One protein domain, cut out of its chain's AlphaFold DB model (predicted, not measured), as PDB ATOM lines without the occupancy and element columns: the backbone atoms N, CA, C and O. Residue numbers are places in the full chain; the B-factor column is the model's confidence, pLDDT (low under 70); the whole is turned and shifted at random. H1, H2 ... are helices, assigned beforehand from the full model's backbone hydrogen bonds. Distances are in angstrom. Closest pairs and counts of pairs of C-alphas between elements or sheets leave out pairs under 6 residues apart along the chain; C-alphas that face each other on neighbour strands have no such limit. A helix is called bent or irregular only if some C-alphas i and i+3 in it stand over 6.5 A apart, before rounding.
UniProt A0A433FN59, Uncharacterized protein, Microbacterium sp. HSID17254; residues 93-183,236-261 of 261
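What this domain is: This is residues 93 to 183 and 236 to 261 of the 261 residues of an uncharacterized protein of Microbacterium sp. HSID17254 (UniProt A0A433FN59). Two pairs of antiparallel helices cross: H1 and H4 lie side by side, H2 and the bent H3 fold back on each other as a hairpin, and H1 crosses H2 steeply where the pairs meet. The printed part has 117 residues with four named helices, H1 to H4 in that order, and no named strand; the class is all helix. It is compact, with a radius of gyration of the C-alphas of 15.1 A and spans of 46 by 36 by 23 A.

Where its parts are: Find C-alpha 93 at (11.434, -26.991, 27.692); from there H1, residues 93 to 110, runs 25.1 A. H2, residues 129 to 146, runs 25.8 A. H3, residues 153 to 175, was assigned as one helix by its hydrogen bonds but is bent, with C-alphas 161 and 164 6.8 A apart; its arms are H3a, residues 153 to 161, and H3b, residues 164 to 175. H4, residues 237 to 259, runs 31.1 A to C-alpha 259 at (13.328, -33.049, 36.649); it is irregular, with C-alphas 239 and 242 7.5 A apart.

How they stand to each other: Look first at H1 and H4, which touch, closest at the C-alphas of Ala 107 and Pro 237, 5.7 A, at a shallow tilt of 16 degrees, opposite ways. Residues 102 to 105 of H1 touch residues 135 to 139 of H2, closest at the C-alphas of Leu 102 and Ser 136, 6.8 A; the tilt of 69 degrees is steep, only just short of about perpendicular. H2 and H3a form a hairpin, closest at the C-alphas of Ala 145 and Ala 155, 4.9 A. H2 and H4 are apart. Every O i to N i+4 pair is within hydrogen-bond range in H2, H3a and H3b, against 12 of 14 in H1 and 17 of 19 in H4.

The domain as a whole: The C-alphas farthest apart, those of Ala 153 and Gly 261, are 47.9 A apart. Residues 184 to 235 are not printed, and C-alphas 183 and 236 are 14.6 A apart across this cut. The link from H1 to H2 is long, with 18 residues. Residues 177 to 180 have pLDDT under 70.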
ATOM      1  N   ASP A  93      11.713 -27.259  29.101       97.19
ATOM      2  CA  ASP A  93      11.434 -26.991  27.692       97.19
ATOM      3  C   ASP A  93      10.341 -25.919  27.544       97.19
ATOM      4  O   ASP A  93      10.551 -24.945  26.824       97.19
ATOM      5  N   GLU A  94       9.261 -25.988  28.333       97.19
ATOM      6  CA  GLU A  94       8.235 -24.928  28.370       97.19
ATOM      7  C   GLU A  94       8.826 -23.576  28.804       97.19
ATOM      8  O   GLU A  94       8.493 -22.527  28.253       97.19
ATOM      9  N   ALA A  95       9.746 -23.570  29.775       97.62
ATOM     10  CA  ALA A  95      10.428 -22.343  30.177       97.62
ATOM     11  C   ALA A  95      11.297 -21.776  29.043       97.62
ATOM     12  O   ALA A  95      11.317 -20.562  28.844       97.62
ATOM     13  N   ALA A  96      12.008 -22.626  28.295       97.38
ATOM     14  CA  ALA A  96      12.815 -22.196  27.153       97.38
ATOM     15  C   ALA A  96      11.953 -21.590  26.031       97.38
ATOM     16  O   ALA A  96      12.335 -20.575  25.436       97.38
ATOM     17  N   GLU A  97      10.778 -22.165  25.776       96.69
ATOM     18  CA  GLU A  97       9.791 -21.625  24.837       96.69
ATOM     19  C   GLU A  97       9.268 -20.260  25.297       96.69
ATOM     20  O   GLU A  97       9.315 -19.294  24.532       96.69
ATOM     21  N   GLU A  98       8.878 -20.122  26.567       97.31
ATOM     22  CA  GLU A  98       8.401 -18.846  27.112       97.31
ATOM     23  C   GLU A  98       9.477 -17.753  27.093       97.31
ATOM     24  O   GLU A  98       9.196 -16.596  26.766       97.31
ATOM     25  N   TRP A  99      10.735 -18.106  27.362       97.75
ATOM     26  CA  TRP A  99      11.862 -17.186  27.192       97.75
ATOM     27  C   TRP A  99      12.037 -16.734  25.738       97.75
ATOM     28  O   TRP A  99      12.295 -15.551  25.493       97.75
ATOM     29  N   THR A 100      11.873 -17.657  24.786       95.81
ATOM     30  CA  THR A 100      11.966 -17.402  23.339       95.81
ATOM     31  C   THR A 100      10.790 -16.570  22.831       95.81
ATOM     32  O   THR A 100      10.952 -15.794  21.895       95.81
ATOM     33  N   ARG A 101       9.623 -16.671  23.471       95.31
ATOM     34  CA  ARG A 101       8.440 -15.858  23.171       95.31
ATOM     35  C   ARG A 101       8.553 -14.443  23.741       95.31
ATOM     36  O   ARG A 101       8.143 -13.477  23.102       95.31
ATOM     37  N   LEU A 102       9.108 -14.303  24.947       97.12
ATOM     38  CA  LEU A 102       9.172 -13.024  25.656       97.12
ATOM     39  C   LEU A 102      10.241 -12.074  25.097       97.12
ATOM     40  O   LEU A 102       9.988 -10.876  24.973       97.12
ATOM     41  N   ALA A 103      11.432 -12.582  24.768       96.62
ATOM     42  CA  ALA A 103      12.559 -11.743  24.354       96.62
ATOM     43  C   ALA A 103      12.312 -10.948  23.051       96.62
ATOM     44  O   ALA A 103      12.562  -9.739  23.063       96.62
ATOM     45  N   PRO A 104      11.775 -11.541  21.965       96.44
ATOM     46  CA  PRO A 104      11.419 -10.797  20.758       96.44
ATOM     47  C   PRO A 104      10.356  -9.739  21.025       96.44
ATOM     48  O   PRO A 104      10.477  -8.621  20.553       96.44
ATOM     49  N   TRP A 105       9.359 -10.020  21.865       97.19
ATOM     50  CA  TRP A 105       8.351  -9.013  22.203       97.19
ATOM     51  C   TRP A 105       8.958  -7.790  22.916       97.19
ATOM     52  O   TRP A 105       8.626  -6.650  22.594       97.19
ATOM     53  N   VAL A 106       9.913  -7.991  23.831       97.44
ATOM     54  CA  VAL A 106      10.663  -6.871  24.431       97.44
ATOM     55  C   VAL A 106      11.479  -6.118  23.367       97.44
ATOM     56  O   VAL A 106      11.495  -4.884  23.378       97.44
ATOM     57  N   ALA A 107      12.131  -6.843  22.451       96.00
ATOM     58  CA  ALA A 107      12.945  -6.287  21.368       96.00
ATOM     59  C   ALA A 107      12.136  -5.465  20.358       96.00
ATOM     60  O   ALA A 107      12.567  -4.383  19.971       96.00
ATOM     61  N   ASP A 108      10.978  -5.980  19.955       96.25
ATOM     62  CA  ASP A 108      10.238  -5.535  18.777       96.25
ATOM     63  C   ASP A 108       9.055  -4.636  19.143       96.25
ATOM     64  O   ASP A 108       8.558  -3.903  18.290       96.25
ATOM     65  N   VAL A 109       8.602  -4.672  20.403       96.50
ATOM     66  CA  VAL A 109       7.481  -3.862  20.899       96.50
ATOM     67  C   VAL A 109       7.961  -2.804  21.886       96.50
ATOM     68  O   VAL A 109       7.875  -1.612  21.593       96.50
ATOM     69  N   LEU A 110       8.485  -3.200  23.051       96.38
ATOM     70  CA  LEU A 110       8.804  -2.239  24.120       96.38
ATOM     71  C   LEU A 110       9.948  -1.282  23.757       96.38
ATOM     72  O   LEU A 110       9.864  -0.094  24.062       96.38
ATOM     73  N   GLY A 111      10.998  -1.781  23.102       92.38
ATOM     74  CA  GLY A 111      12.128  -0.960  22.657       92.38
ATOM     75  C   GLY A 111      11.741   0.094  21.608       92.38
ATOM     76  O   GLY A 111      11.870   1.280  21.886       92.38
ATOM     77  N   PRO A 112      11.275  -0.297  20.410       93.69
ATOM     78  CA  PRO A 112      11.105   0.632  19.293       93.69
ATOM     79  C   PRO A 112       9.789   1.421  19.307       93.69
ATOM     80  O   PRO A 112       9.781   2.552  18.832       93.69
ATOM     81  N   TRP A 113       8.681   0.867  19.819       94.75
ATOM     82  CA  TRP A 113       7.380   1.561  19.777       94.75
ATOM     83  C   TRP A 113       7.109   2.418  21.005       94.75
ATOM     84  O   TRP A 113       6.432   3.438  20.904       94.75
ATOM     85  N   TYR A 114       7.609   1.989  22.162       95.31
ATOM     86  CA  TYR A 114       7.391   2.678  23.434       95.31
ATOM     87  C   TYR A 114       8.647   3.370  23.959       95.31
ATOM     88  O   TYR A 114       8.571   4.027  24.994       95.31
ATOM     89  N   GLU A 115       9.784   3.203  23.269       95.25
ATOM     90  CA  GLU A 115      11.074   3.804  23.617       95.25
ATOM     91  C   GLU A 115      11.407   3.651  25.107       95.25
ATOM     92  O   GLU A 115      11.918   4.571  25.745       95.25
ATOM     93  N   VAL A 116      11.088   2.478  25.681       95.69
ATOM     94  CA  VAL A 116      11.179   2.262  27.131       95.69
ATOM     95  C   VAL A 116      12.617   2.521  27.595       95.69
ATOM     96  O   VAL A 116      13.527   1.808  27.160       95.69
ATOM     97  N   PRO A 117      12.850   3.494  28.498       93.31
ATOM     98  CA  PRO A 117      14.201   3.832  28.919       93.31
ATOM     99  C   PRO A 117      14.842   2.706  29.728       93.31
ATOM    100  O   PRO A 117      14.180   2.051  30.541       93.31
ATOM    101  N   ARG A 118      16.164   2.560  29.613       92.12
ATOM    102  CA  ARG A 118      16.966   1.595  30.391       92.12
ATOM    103  C   ARG A 118      16.883   1.803  31.907       92.12
ATOM    104  O   ARG A 118      17.225   0.918  32.681       92.12
ATOM    105  N   GLY A 119      16.435   2.970  32.362       88.44
ATOM    106  CA  GLY A 119      16.129   3.240  33.764       88.44
ATOM    107  C   GLY A 119      14.836   2.577  34.241       88.44
ATOM    108  O   GLY A 119      14.762   2.198  35.405       88.44
ATOM    109  N   HIS A 120      13.846   2.412  33.360       90.81
ATOM    110  CA  HIS A 120      12.560   1.772  33.664       90.81
ATOM    111  C   HIS A 120      12.590   0.269  33.396       90.81
ATOM    112  O   HIS A 120      12.005  -0.497  34.158       90.81
ATOM    113  N   LEU A 121      13.301  -0.155  32.349       93.50
ATOM    114  CA  LEU A 121      13.584  -1.557  32.070       93.50
ATOM    115  C   LEU A 121      15.103  -1.742  31.927       93.50
ATOM    116  O   LEU A 121      15.652  -1.480  30.859       93.50
ATOM    117  N   PRO A 122      15.809  -2.147  32.994       91.31
ATOM    118  CA  PRO A 122      17.262  -2.260  32.966       91.31
ATOM    119  C   PRO A 122      17.727  -3.430  32.110       91.31
ATOM    120  O   PRO A 122      17.046  -4.444  31.995       91.31
ATOM    121  N   ASP A 123      18.943  -3.330  31.581       93.94
ATOM    122  CA  ASP A 123      19.545  -4.352  30.717       93.94
ATOM    123  C   ASP A 123      19.560  -5.755  31.338       93.94
ATOM    124  O   ASP A 123      19.500  -6.770  30.650       93.94
ATOM    125  N   CYS A 124      19.639  -5.815  32.664       93.38
ATOM    126  CA  CYS A 124      19.665  -7.042  33.440       93.38
ATOM    127  C   CYS A 124      18.274  -7.575  33.812       93.38
ATOM    128  O   CYS A 124      18.197  -8.496  34.622       93.38
ATOM    129  N   TRP A 125      17.186  -7.049  33.232       94.81
ATOM    130  CA  TRP A 125      15.798  -7.416  33.551       94.81
ATOM    131  C   TRP A 125      15.566  -8.932  33.649       94.81
ATOM    132  O   TRP A 125      14.874  -9.391  34.556       94.81
ATOM    133  N   ALA A 126      16.193  -9.718  32.770       96.00
ATOM    134  CA  ALA A 126      16.030 -11.169  32.715       96.00
ATOM    135  C   ALA A 126      16.599 -11.893  33.950       96.00
ATOM    136  O   ALA A 126      16.126 -12.965  34.314       96.00
ATOM    137  N   LEU A 127      17.574 -11.297  34.645       93.88
ATOM    138  CA  LEU A 127      18.121 -11.847  35.890       93.88
ATOM    139  C   LEU A 127      17.160 -11.677  37.081       93.88
ATOM    140  O   LEU A 127      17.310 -12.347  38.105       93.88
ATOM    141  N   HIS A 128      16.151 -10.811  36.961       93.19
ATOM    142  CA  HIS A 128      15.204 -10.518  38.030       93.19
ATOM    143  C   HIS A 128      13.893 -11.274  37.827       93.19
ATOM    144  O   HIS A 128      12.998 -10.819  37.119       93.19
ATOM    145  N   ARG A 129      13.725 -12.397  38.538       93.56
ATOM    146  CA  ARG A 129      12.494 -13.212  38.479       93.56
ATOM    147  C   ARG A 129      11.191 -12.401  38.627       93.56
ATOM    148  O   ARG A 129      10.264 -12.678  37.870       93.56
ATOM    149  N   PRO A 130      11.072 -11.408  39.537       93.31
ATOM    150  CA  PRO A 130       9.861 -10.585  39.613       93.31
ATOM    151  C   PRO A 130       9.618  -9.751  38.349       93.31
ATOM    152  O   PRO A 130       8.483  -9.649  37.900       93.31
ATOM    153  N   VAL A 131      10.679  -9.214  37.738       95.19
ATOM    154  CA  VAL A 131      10.593  -8.445  36.487       95.19
ATOM    155  C   VAL A 131      10.133  -9.336  35.337       95.19
ATOM    156  O   VAL A 131       9.233  -8.948  34.601       95.19
ATOM    157  N   VAL A 132      10.657 -10.560  35.238       96.56
ATOM    158  CA  VAL A 132      10.206 -11.553  34.245       96.56
ATOM    159  C   VAL A 132       8.706 -11.828  34.385       96.56
ATOM    160  O   VAL A 132       7.996 -11.828  33.388       96.56
ATOM    161  N   ARG A 133       8.187 -11.967  35.613       95.50
ATOM    162  CA  ARG A 133       6.739 -12.144  35.848       95.50
ATOM    163  C   ARG A 133       5.923 -10.940  35.396       95.50
ATOM    164  O   ARG A 133       4.894 -11.126  34.752       95.50
ATOM    165  N   PHE A 134       6.370  -9.724  35.721       96.25
ATOM    166  CA  PHE A 134       5.691  -8.507  35.273       96.25
ATOM    167  C   PHE A 134       5.652  -8.419  33.748       96.25
ATOM    168  O   PHE A 134       4.598  -8.132  33.188       96.25
ATOM    169  N   LEU A 135       6.765  -8.723  33.076       97.62
ATOM    170  CA  LEU A 135       6.841  -8.708  31.618       97.62
ATOM    171  C   LEU A 135       6.001  -9.816  30.980       97.62
ATOM    172  O   LEU A 135       5.295  -9.538  30.019       97.62
ATOM    173  N   SER A 136       6.005 -11.037  31.520       97.38
ATOM    174  CA  SER A 136       5.143 -12.118  31.026       97.38
ATOM    175  C   SER A 136       3.665 -11.767  31.160       97.38
ATOM    176  O   SER A 136       2.919 -11.937  30.202       97.38
ATOM    177  N   ALA A 137       3.239 -11.224  32.306       96.25
ATOM    178  CA  ALA A 137       1.858 -10.787  32.497       96.25
ATOM    179  C   ALA A 137       1.487  -9.631  31.553       96.25
ATOM    180  O   ALA A 137       0.413  -9.645  30.951       96.25
ATOM    181  N   LEU A 138       2.387  -8.656  31.381       97.44
ATOM    182  CA  LEU A 138       2.191  -7.535  30.464       97.44
ATOM    183  C   LEU A 138       2.112  -7.997  29.001       97.44
ATOM    184  O   LEU A 138       1.283  -7.482  28.251       97.44
ATOM    185  N   HIS A 139       2.927  -8.980  28.612       97.12
ATOM    186  CA  HIS A 139       2.897  -9.592  27.289       97.12
ATOM    187  C   HIS A 139       1.611 -10.398  27.068       97.12
ATOM    188  O   HIS A 139       0.962 -10.232  26.042       97.12
ATOM    189  N   THR A 140       1.176 -11.213  28.033       95.19
ATOM    190  CA  THR A 140      -0.117 -11.917  27.959       95.19
ATOM    191  C   THR A 140      -1.273 -10.923  27.800       95.19
ATOM    192  O   THR A 140      -2.125 -11.109  26.934       95.19
ATOM    193  N   ALA A 141      -1.277  -9.828  28.567       94.94
ATOM    194  CA  ALA A 141      -2.281  -8.773  28.434       94.94
ATOM    195  C   ALA A 141      -2.206  -8.052  27.075       94.94
ATOM    196  O   ALA A 141      -3.241  -7.682  26.531       94.94
ATOM    197  N   TYR A 142      -1.002  -7.875  26.518       96.19
ATOM    198  CA  TYR A 142      -0.809  -7.332  25.172       96.19
ATOM    199  C   TYR A 142      -1.455  -8.253  24.133       96.19
ATOM    200  O   TYR A 142      -2.317  -7.819  23.376       96.19
ATOM    201  N   VAL A 143      -1.116  -9.544  24.139       94.81
ATOM    202  CA  VAL A 143      -1.678 -10.508  23.180       94.81
ATOM    203  C   VAL A 143      -3.202 -10.566  23.296       94.81
ATOM    204  O   VAL A 143      -3.873 -10.487  22.276       94.81
ATOM    205  N   ALA A 144      -3.760 -10.602  24.509       92.12
ATOM    206  CA  ALA A 144      -5.212 -10.604  24.711       92.12
ATOM    207  C   ALA A 144      -5.905  -9.316  24.222       92.12
ATOM    208  O   ALA A 144      -7.065  -9.354  23.818       92.12
ATOM    209  N   ALA A 145      -5.221  -8.168  24.269       94.56
ATOM    210  CA  ALA A 145      -5.776  -6.898  23.809       94.56
ATOM    211  C   ALA A 145      -5.803  -6.778  22.277       94.56
ATOM    212  O   ALA A 145      -6.727  -6.169  21.736       94.56
ATOM    213  N   TYR A 146      -4.804  -7.343  21.588       93.44
ATOM    214  CA  TYR A 146      -4.610  -7.185  20.141       93.44
ATOM    215  C   TYR A 146      -4.998  -8.418  19.306       93.44
ATOM    216  O   TYR A 146      -5.194  -8.277  18.100       93.44
ATOM    217  N   SER A 147      -5.135  -9.596  19.920       90.62
ATOM    218  CA  SER A 147      -5.366 -10.872  19.234       90.62
ATOM    219  C   SER A 147      -6.439 -11.725  19.923       90.62
ATOM    220  O   SER A 147      -6.629 -11.656  21.137       90.62
ATOM    221  N   GLY A 148      -7.113 -12.575  19.142       81.25
ATOM    222  CA  GLY A 148      -8.181 -13.466  19.618       81.25
ATOM    223  C   GLY A 148      -9.533 -12.770  19.815       81.25
ATOM    224  O   GLY A 148      -9.692 -11.577  19.563       81.25
ATOM    225  N   SER A 149     -10.529 -13.520  20.274       80.31
ATOM    226  CA  SER A 149     -11.926 -13.092  20.415       80.31
ATOM    227  C   SER A 149     -12.154 -12.068  21.521       80.31
ATOM    228  O   SER A 149     -13.161 -11.362  21.505       80.31
ATOM    229  N   ALA A 150     -11.214 -11.952  22.461       78.12
ATOM    230  CA  ALA A 150     -11.230 -10.935  23.509       78.12
ATOM    231  C   ALA A 150     -10.643  -9.580  23.060       78.12
ATOM    232  O   ALA A 150     -10.772  -8.591  23.791       78.12
ATOM    233  N   ALA A 151     -10.020  -9.510  21.876       91.44
ATOM    234  CA  ALA A 151      -9.408  -8.288  21.376       91.44
ATOM    235  C   ALA A 151     -10.459  -7.192  21.154       91.44
ATOM    236  O   ALA A 151     -11.508  -7.399  20.541       91.44
ATOM    237  N   SER A 152     -10.179  -5.988  21.651       92.88
ATOM    238  CA  SER A 152     -11.081  -4.847  21.499       92.88
ATOM    239  C   SER A 152     -10.338  -3.524  21.641       92.88
ATOM    240  O   SER A 152      -9.318  -3.434  22.323       92.88
ATOM    241  N   ALA A 153     -10.889  -2.456  21.056       94.81
ATOM    242  CA  ALA A 153     -10.334  -1.110  21.210       94.81
ATOM    243  C   ALA A 153     -10.259  -0.672  22.687       94.81
ATOM    244  O   ALA A 153      -9.312   0.004  23.081       94.81
ATOM    245  N   ALA A 154     -11.225  -1.096  23.512       94.25
ATOM    246  CA  ALA A 154     -11.212  -0.845  24.951       94.25
ATOM    247  C   ALA A 154     -10.056  -1.584  25.648       94.25
ATOM    248  O   ALA A 154      -9.327  -0.969  26.419       94.25
ATOM    249  N   ALA A 155      -9.828  -2.863  25.325       94.56
ATOM    250  CA  ALA A 155      -8.712  -3.632  25.876       94.56
ATOM    251  C   ALA A 155      -7.348  -3.047  25.472       94.56
ATOM    252  O   ALA A 155      -6.440  -2.968  26.299       94.56
ATOM    253  N   VAL A 156      -7.214  -2.574  24.227       97.12
ATOM    254  CA  VAL A 156      -6.019  -1.857  23.757       97.12
ATOM    255  C   VAL A 156      -5.809  -0.564  24.545       97.12
ATOM    256  O   VAL A 156      -4.702  -0.309  25.023       97.12
ATOM    257  N   ALA A 157      -6.863   0.237  24.722       96.44
ATOM    258  CA  ALA A 157      -6.791   1.476  25.491       96.44
ATOM    259  C   ALA A 157      -6.413   1.216  26.959       96.44
ATOM    260  O   ALA A 157      -5.567   1.929  27.501       96.44
ATOM    261  N   ASP A 158      -6.976   0.183  27.586       96.19
ATOM    262  CA  ASP A 158      -6.615  -0.232  28.944       96.19
ATOM    263  C   ASP A 158      -5.160  -0.704  29.021       96.19
ATOM    264  O   ASP A 158      -4.431  -0.346  29.949       96.19
ATOM    265  N   TRP A 159      -4.693  -1.466  28.033       97.12
ATOM    266  CA  TRP A 159      -3.303  -1.901  27.986       97.12
ATOM    267  C   TRP A 159      -2.331  -0.728  27.920       97.12
ATOM    268  O   TRP A 159      -1.388  -0.676  28.714       97.12
ATOM    269  N   GLN A 160      -2.605   0.251  27.060       96.88
ATOM    270  CA  GLN A 160      -1.748   1.424  26.891       96.88
ATOM    271  C   GLN A 160      -1.784   2.357  28.109       96.88
ATOM    272  O   GLN A 160      -0.738   2.801  28.572       96.88
ATOM    273  N   ASN A 161      -2.971   2.643  28.649       96.38
ATOM    274  CA  ASN A 161      -3.140   3.682  29.672       96.38
ATOM    275  C   ASN A 161      -3.046   3.157  31.108       96.38
ATOM    276  O   ASN A 161      -2.814   3.933  32.034       96.38
ATOM    277  N   ARG A 162      -3.234   1.849  31.316       96.12
ATOM    278  CA  ARG A 162      -3.245   1.234  32.646       96.12
ATOM    279  C   ARG A 162      -2.176   0.164  32.784       96.12
ATOM    280  O   ARG A 162      -1.367   0.264  33.701       96.12
ATOM    281  N   TRP A 163      -2.154  -0.859  31.934       97.00
ATOM    282  CA  TRP A 163      -1.289  -2.021  32.183       97.00
ATOM    283  C   TRP A 163       0.196  -1.711  31.969       97.00
ATOM    284  O   TRP A 163       0.994  -1.953  32.876       97.00
ATOM    285  N   LEU A 164       0.558  -1.108  30.835       97.12
ATOM    286  CA  LEU A 164       1.937  -0.724  30.522       97.12
ATOM    287  C   LEU A 164       2.556   0.228  31.569       97.12
ATOM    288  O   LEU A 164       3.585  -0.136  32.147       97.12
ATOM    289  N   PRO A 165       1.967   1.402  31.887       96.12
ATOM    290  CA  PRO A 165       2.585   2.337  32.827       96.12
ATOM    291  C   PRO A 165       2.688   1.776  34.251       96.12
ATOM    292  O   PRO A 165       3.693   2.011  34.929       96.12
ATOM    293  N   ASN A 166       1.702   0.995  34.708       95.94
ATOM    294  CA  ASN A 166       1.763   0.367  36.031       95.94
ATOM    295  C   ASN A 166       2.833  -0.729  36.097       95.94
ATOM    296  O   ASN A 166       3.559  -0.805  37.087       95.94
ATOM    297  N   ALA A 167       2.974  -1.549  35.050       95.81
ATOM    298  CA  ALA A 167       4.017  -2.569  34.989       95.81
ATOM    299  C   ALA A 167       5.420  -1.943  34.988       95.81
ATOM    300  O   ALA A 167       6.265  -2.349  35.782       95.81
ATOM    301  N   LEU A 168       5.655  -0.910  34.171       94.94
ATOM    302  CA  LEU A 168       6.937  -0.196  34.149       94.94
ATOM    303  C   LEU A 168       7.243   0.483  35.490       94.94
ATOM    304  O   LEU A 168       8.376   0.417  35.963       94.94
ATOM    305  N   SER A 169       6.237   1.067  36.147       93.81
ATOM    306  CA  SER A 169       6.397   1.654  37.485       93.81
ATOM    307  C   SER A 169       6.737   0.599  38.541       93.81
ATOM    308  O   SER A 169       7.600   0.829  39.388       93.81
ATOM    309  N   ALA A 170       6.103  -0.577  38.485       92.44
ATOM    310  CA  ALA A 170       6.392  -1.688  39.389       92.44
ATOM    311  C   ALA A 170       7.803  -2.257  39.174       92.44
ATOM    312  O   ALA A 170       8.507  -2.532  40.147       92.44
ATOM    313  N   ILE A 171       8.238  -2.385  37.916       92.62
ATOM    314  CA  ILE A 171       9.608  -2.787  37.571       92.62
ATOM    315  C   ILE A 171      10.593  -1.752  38.115       92.62
ATOM    316  O   ILE A 171      11.489  -2.116  38.870       92.62
ATOM    317  N   PHE A 172      10.395  -0.466  37.826       88.94
ATOM    318  CA  PHE A 172      11.249   0.602  38.345       88.94
ATOM    319  C   PHE A 172      11.356   0.563  39.878       88.94
ATOM    320  O   PHE A 172      12.456   0.565  40.430       88.94
ATOM    321  N   ALA A 173      10.223   0.447  40.576       88.19
ATOM    322  CA  ALA A 173      10.185   0.365  42.034       88.19
ATOM    323  C   ALA A 173      10.897  -0.883  42.583       88.19
ATOM    324  O   ALA A 173      11.558  -0.796  43.616       88.19
ATOM    325  N   HIS A 174      10.812  -2.027  41.894       86.31
ATOM    326  CA  HIS A 174      11.544  -3.241  42.267       86.31
ATOM    327  C   HIS A 174      13.066  -3.060  42.159       86.31
ATOM    328  O   HIS A 174      13.817  -3.653  42.934       86.31
ATOM    329  N   MET A 175      13.512  -2.231  41.216       79.62
ATOM    330  CA  MET A 175      14.925  -2.008  40.904       79.62
ATOM    331  C   MET A 175      15.544  -0.828  41.670       79.62
ATOM    332  O   MET A 175      16.765  -0.704  41.722       79.62
ATOM    333  N   ALA A 176      14.726   0.032  42.280       71.50
ATOM    334  CA  ALA A 176      15.159   1.243  42.979       71.50
ATOM    335  C   ALA A 176      15.903   1.049  44.333       71.50
ATOM    336  O   ALA A 176      16.692   1.934  44.687       71.50
ATOM    337  N   PRO A 177      15.705  -0.020  45.140       57.97
ATOM    338  CA  PRO A 177      16.390  -0.149  46.430       57.97
ATOM    339  C   PRO A 177      17.898  -0.445  46.314       57.97
ATOM    340  O   PRO A 177      18.337  -1.350  45.608       57.97
ATOM    341  N   ARG A 178      18.670   0.304  47.114       51.44
ATOM    342  CA  ARG A 178      20.140   0.467  47.191       51.44
ATOM    343  C   ARG A 178      21.002  -0.786  47.452       51.44
ATOM    344  O   ARG A 178      22.191  -0.644  47.717       51.44
ATOM    345  N   GLU A 179      20.450  -1.989  47.360       46.53
ATOM    346  CA  GLU A 179      21.199  -3.244  47.534       46.53
ATOM    347  C   GLU A 179      21.499  -3.954  46.210       46.53
ATOM    348  O   GLU A 179      22.303  -4.882  46.191       46.53
ATOM    349  N   ARG A 180      20.912  -3.497  45.094       55.75
ATOM    350  CA  ARG A 180      21.164  -4.056  43.760       55.75
ATOM    351  C   ARG A 180      21.612  -2.954  42.818       55.75
ATOM    352  O   ARG A 180      20.817  -2.113  42.409       55.75
ATOM    353  N   VAL A 181      22.900  -2.919  42.488       70.88
ATOM    354  CA  VAL A 181      23.479  -1.871  41.626       70.88
ATOM    355  C   VAL A 181      23.199  -2.225  40.168       70.88
ATOM    356  O   VAL A 181      24.096  -2.580  39.402       70.88
ATOM    357  N   CYS A 182      21.922  -2.181  39.795       82.56
ATOM    358  CA  CYS A 182      21.488  -2.336  38.417       82.56
ATOM    359  C   CYS A 182      21.690  -0.996  37.726       82.56
ATOM    360  O   CYS A 182      21.041   0.002  38.036       82.56
ATOM    361  N   SER A 183      22.668  -0.955  36.833       84.31
ATOM    362  CA  SER A 183      22.948   0.216  36.013       84.31
ATOM    363  C   SER A 183      23.064  -0.230  34.562       84.31
ATOM    364  O   SER A 183      23.288  -1.411  34.314       84.31
ATOM    365  N   ARG A 236      17.484  -1.686  23.955       95.44
ATOM    366  CA  ARG A 236      17.738  -2.360  22.674       95.44
ATOM    367  C   ARG A 236      18.312  -3.758  22.898       95.44
ATOM    368  O   ARG A 236      18.959  -3.952  23.932       95.44
ATOM    369  N   PRO A 237      18.104  -4.716  21.974       96.06
ATOM    370  CA  PRO A 237      18.570  -6.097  22.121       96.06
ATOM    371  C   PRO A 237      20.044  -6.226  22.505       96.06
ATOM    372  O   PRO A 237      20.384  -6.999  23.396       96.06
ATOM    373  N   GLU A 238      20.918  -5.421  21.907       95.44
ATOM    374  CA  GLU A 238      22.354  -5.408  22.193       95.44
ATOM    375  C   GLU A 238      22.688  -5.096  23.660       95.44
ATOM    376  O   GLU A 238      23.704  -5.568  24.170       95.44
ATOM    377  N   HIS A 239      21.829  -4.348  24.358       94.00
ATOM    378  CA  HIS A 239      22.046  -3.972  25.751       94.00
ATOM    379  C   HIS A 239      21.760  -5.138  26.710       94.00
ATOM    380  O   HIS A 239      22.510  -5.352  27.660       94.00
ATOM    381  N   TRP A 240      20.696  -5.910  26.466       95.31
ATOM    382  CA  TRP A 240      20.200  -6.920  27.410       95.31
ATOM    383  C   TRP A 240      20.396  -8.374  26.974       95.31
ATOM    384  O   TRP A 240      20.384  -9.260  27.830       95.31
ATOM    385  N   ALA A 241      20.611  -8.662  25.687       96.50
ATOM    386  CA  ALA A 241      20.739 -10.034  25.185       96.50
ATOM    387  C   ALA A 241      21.817 -10.870  25.907       96.50
ATOM    388  O   ALA A 241      21.591 -12.059  26.150       96.50
ATOM    389  N   PRO A 242      22.981 -10.311  26.302       95.75
ATOM    390  CA  PRO A 242      23.945 -11.047  27.117       95.75
ATOM    391  C   PRO A 242      23.408 -11.450  28.506       95.75
ATOM    392  O   PRO A 242      23.590 -12.597  28.912       95.75
ATOM    393  N   PHE A 243      22.701 -10.555  29.205       95.25
ATOM    394  CA  PHE A 243      22.076 -10.857  30.500       95.25
ATOM    395  C   PHE A 243      20.932 -11.864  30.363       95.25
ATOM    396  O   PHE A 243      20.793 -12.755  31.198       95.25
ATOM    397  N   TRP A 244      20.141 -11.740  29.296       96.62
ATOM    398  CA  TRP A 244      19.070 -12.675  28.974       96.62
ATOM    399  C   TRP A 244      19.596 -14.087  28.731       96.62
ATOM    400  O   TRP A 244      19.127 -15.001  29.398       96.62
ATOM    401  N   ARG A 245      20.626 -14.275  27.893       96.56
ATOM    402  CA  ARG A 245      21.225 -15.607  27.669       96.56
ATOM    403  C   ARG A 245      21.647 -16.266  28.977       96.56
ATOM    404  O   ARG A 245      21.247 -17.388  29.261       96.56
ATOM    405  N   ARG A 246      22.360 -15.519  29.824       94.81
ATOM    406  CA  ARG A 246      22.764 -15.987  31.155       94.81
ATOM    407  C   ARG A 246      21.565 -16.392  32.022       94.81
ATOM    408  O   ARG A 246      21.655 -17.379  32.748       94.81
ATOM    409  N   ALA A 247      20.473 -15.630  31.984       96.06
ATOM    410  CA  ALA A 247      19.259 -15.939  32.733       96.06
ATOM    411  C   ALA A 247      18.582 -17.224  32.234       96.06
ATOM    412  O   ALA A 247      18.236 -18.076  33.052       96.06
ATOM    413  N   VAL A 248      18.438 -17.371  30.911       97.31
ATOM    414  CA  VAL A 248      17.842 -18.551  30.265       97.31
ATOM    415  C   VAL A 248      18.646 -19.800  30.595       97.31
ATOM    416  O   VAL A 248      18.083 -20.768  31.105       97.31
ATOM    417  N   ASP A 249      19.961 -19.756  30.381       96.88
ATOM    418  CA  ASP A 249      20.852 -20.887  30.637       96.88
ATOM    419  C   ASP A 249      20.753 -21.341  32.100       96.88
ATOM    420  O   ASP A 249      20.625 -22.534  32.382       96.88
ATOM    421  N   ALA A 250      20.752 -20.389  33.041       96.38
ATOM    422  CA  ALA A 250      20.637 -20.680  34.464       96.38
ATOM    423  C   ALA A 250      19.261 -21.255  34.854       96.38
ATOM    424  O   ALA A 250      19.201 -22.191  35.653       96.38
ATOM    425  N   ASP A 251      18.162 -20.714  34.318       97.75
ATOM    426  CA  ASP A 251      16.804 -21.172  34.637       97.75
ATOM    427  C   ASP A 251      16.524 -22.572  34.069       97.75
ATOM    428  O   ASP A 251      16.089 -23.463  34.805       97.75
ATOM    429  N   VAL A 252      16.848 -22.793  32.792       97.88
ATOM    430  CA  VAL A 252      16.665 -24.082  32.110       97.88
ATOM    431  C   VAL A 252      17.532 -25.161  32.759       97.88
ATOM    432  O   VAL A 252      17.033 -26.244  33.064       97.88
ATOM    433  N   ALA A 253      18.805 -24.872  33.053       97.75
ATOM    434  CA  ALA A 253      19.674 -25.821  33.749       97.75
ATOM    435  C   ALA A 253      19.126 -26.189  35.138       97.75
ATOM    436  O   ALA A 253      19.100 -27.366  35.505       97.75
ATOM    437  N   ALA A 254      18.635 -25.204  35.899       97.12
ATOM    438  CA  ALA A 254      18.051 -25.445  37.212       97.12
ATOM    439  C   ALA A 254      16.761 -26.279  37.147       97.12
ATOM    440  O   ALA A 254      16.482 -27.020  38.087       97.12
ATOM    441  N   ARG A 255      15.955 -26.153  36.085       97.69
ATOM    442  CA  ARG A 255      14.749 -26.974  35.859       97.69
ATOM    443  C   ARG A 255      15.101 -28.409  35.503       97.69
ATOM    444  O   ARG A 255      14.654 -29.309  36.204       97.69
ATOM    445  N   ARG A 256      16.004 -28.610  34.539       97.69
ATOM    446  CA  ARG A 256      16.481 -29.950  34.153       97.69
ATOM    447  C   ARG A 256      17.052 -30.722  35.337       97.69
ATOM    448  O   ARG A 256      16.793 -31.909  35.490       97.69
ATOM    449  N   ALA A 257      17.792 -30.039  36.212       97.00
ATOM    450  CA  ALA A 257      18.316 -30.646  37.432       97.00
ATOM    451  C   ALA A 257      17.214 -31.096  38.411       97.00
ATOM    452  O   ALA A 257      17.402 -32.094  39.098       97.00
ATOM    453  N   ARG A 258      16.079 -30.381  38.480       95.25
ATOM    454  CA  ARG A 258      14.920 -30.771  39.306       95.25
ATOM    455  C   ARG A 258      14.108 -31.905  38.693       95.25
ATOM    456  O   ARG A 258      13.506 -32.657  39.434       95.25
ATOM    457  N   GLU A 259      14.061 -31.997  37.369       95.19
ATOM    458  CA  GLU A 259      13.328 -33.049  36.649       95.19
ATOM    459  C   GLU A 259      14.075 -34.388  36.646       95.19
ATOM    460  O   GLU A 259      13.459 -35.443  36.538       95.19
ATOM    461  N   ALA A 260      15.407 -34.349  36.749       93.00
ATOM    462  CA  ALA A 260      16.259 -35.535  36.758       93.00
ATOM    463  C   ALA A 260      16.396 -36.212  38.137       93.00
ATOM    464  O   ALA A 260      16.998 -37.286  38.212       93.00
ATOM    465  N   GLY A 261      15.909 -35.581  39.212       78.88
ATOM    466  CA  GLY A 261      16.000 -36.062  40.598       78.88
ATOM    467  C   GLY A 261      14.635 -36.330  41.206       78.88
ATOM    468  O   GLY A 261      14.571 -37.233  42.069       78.88
TER     469      GLY A 261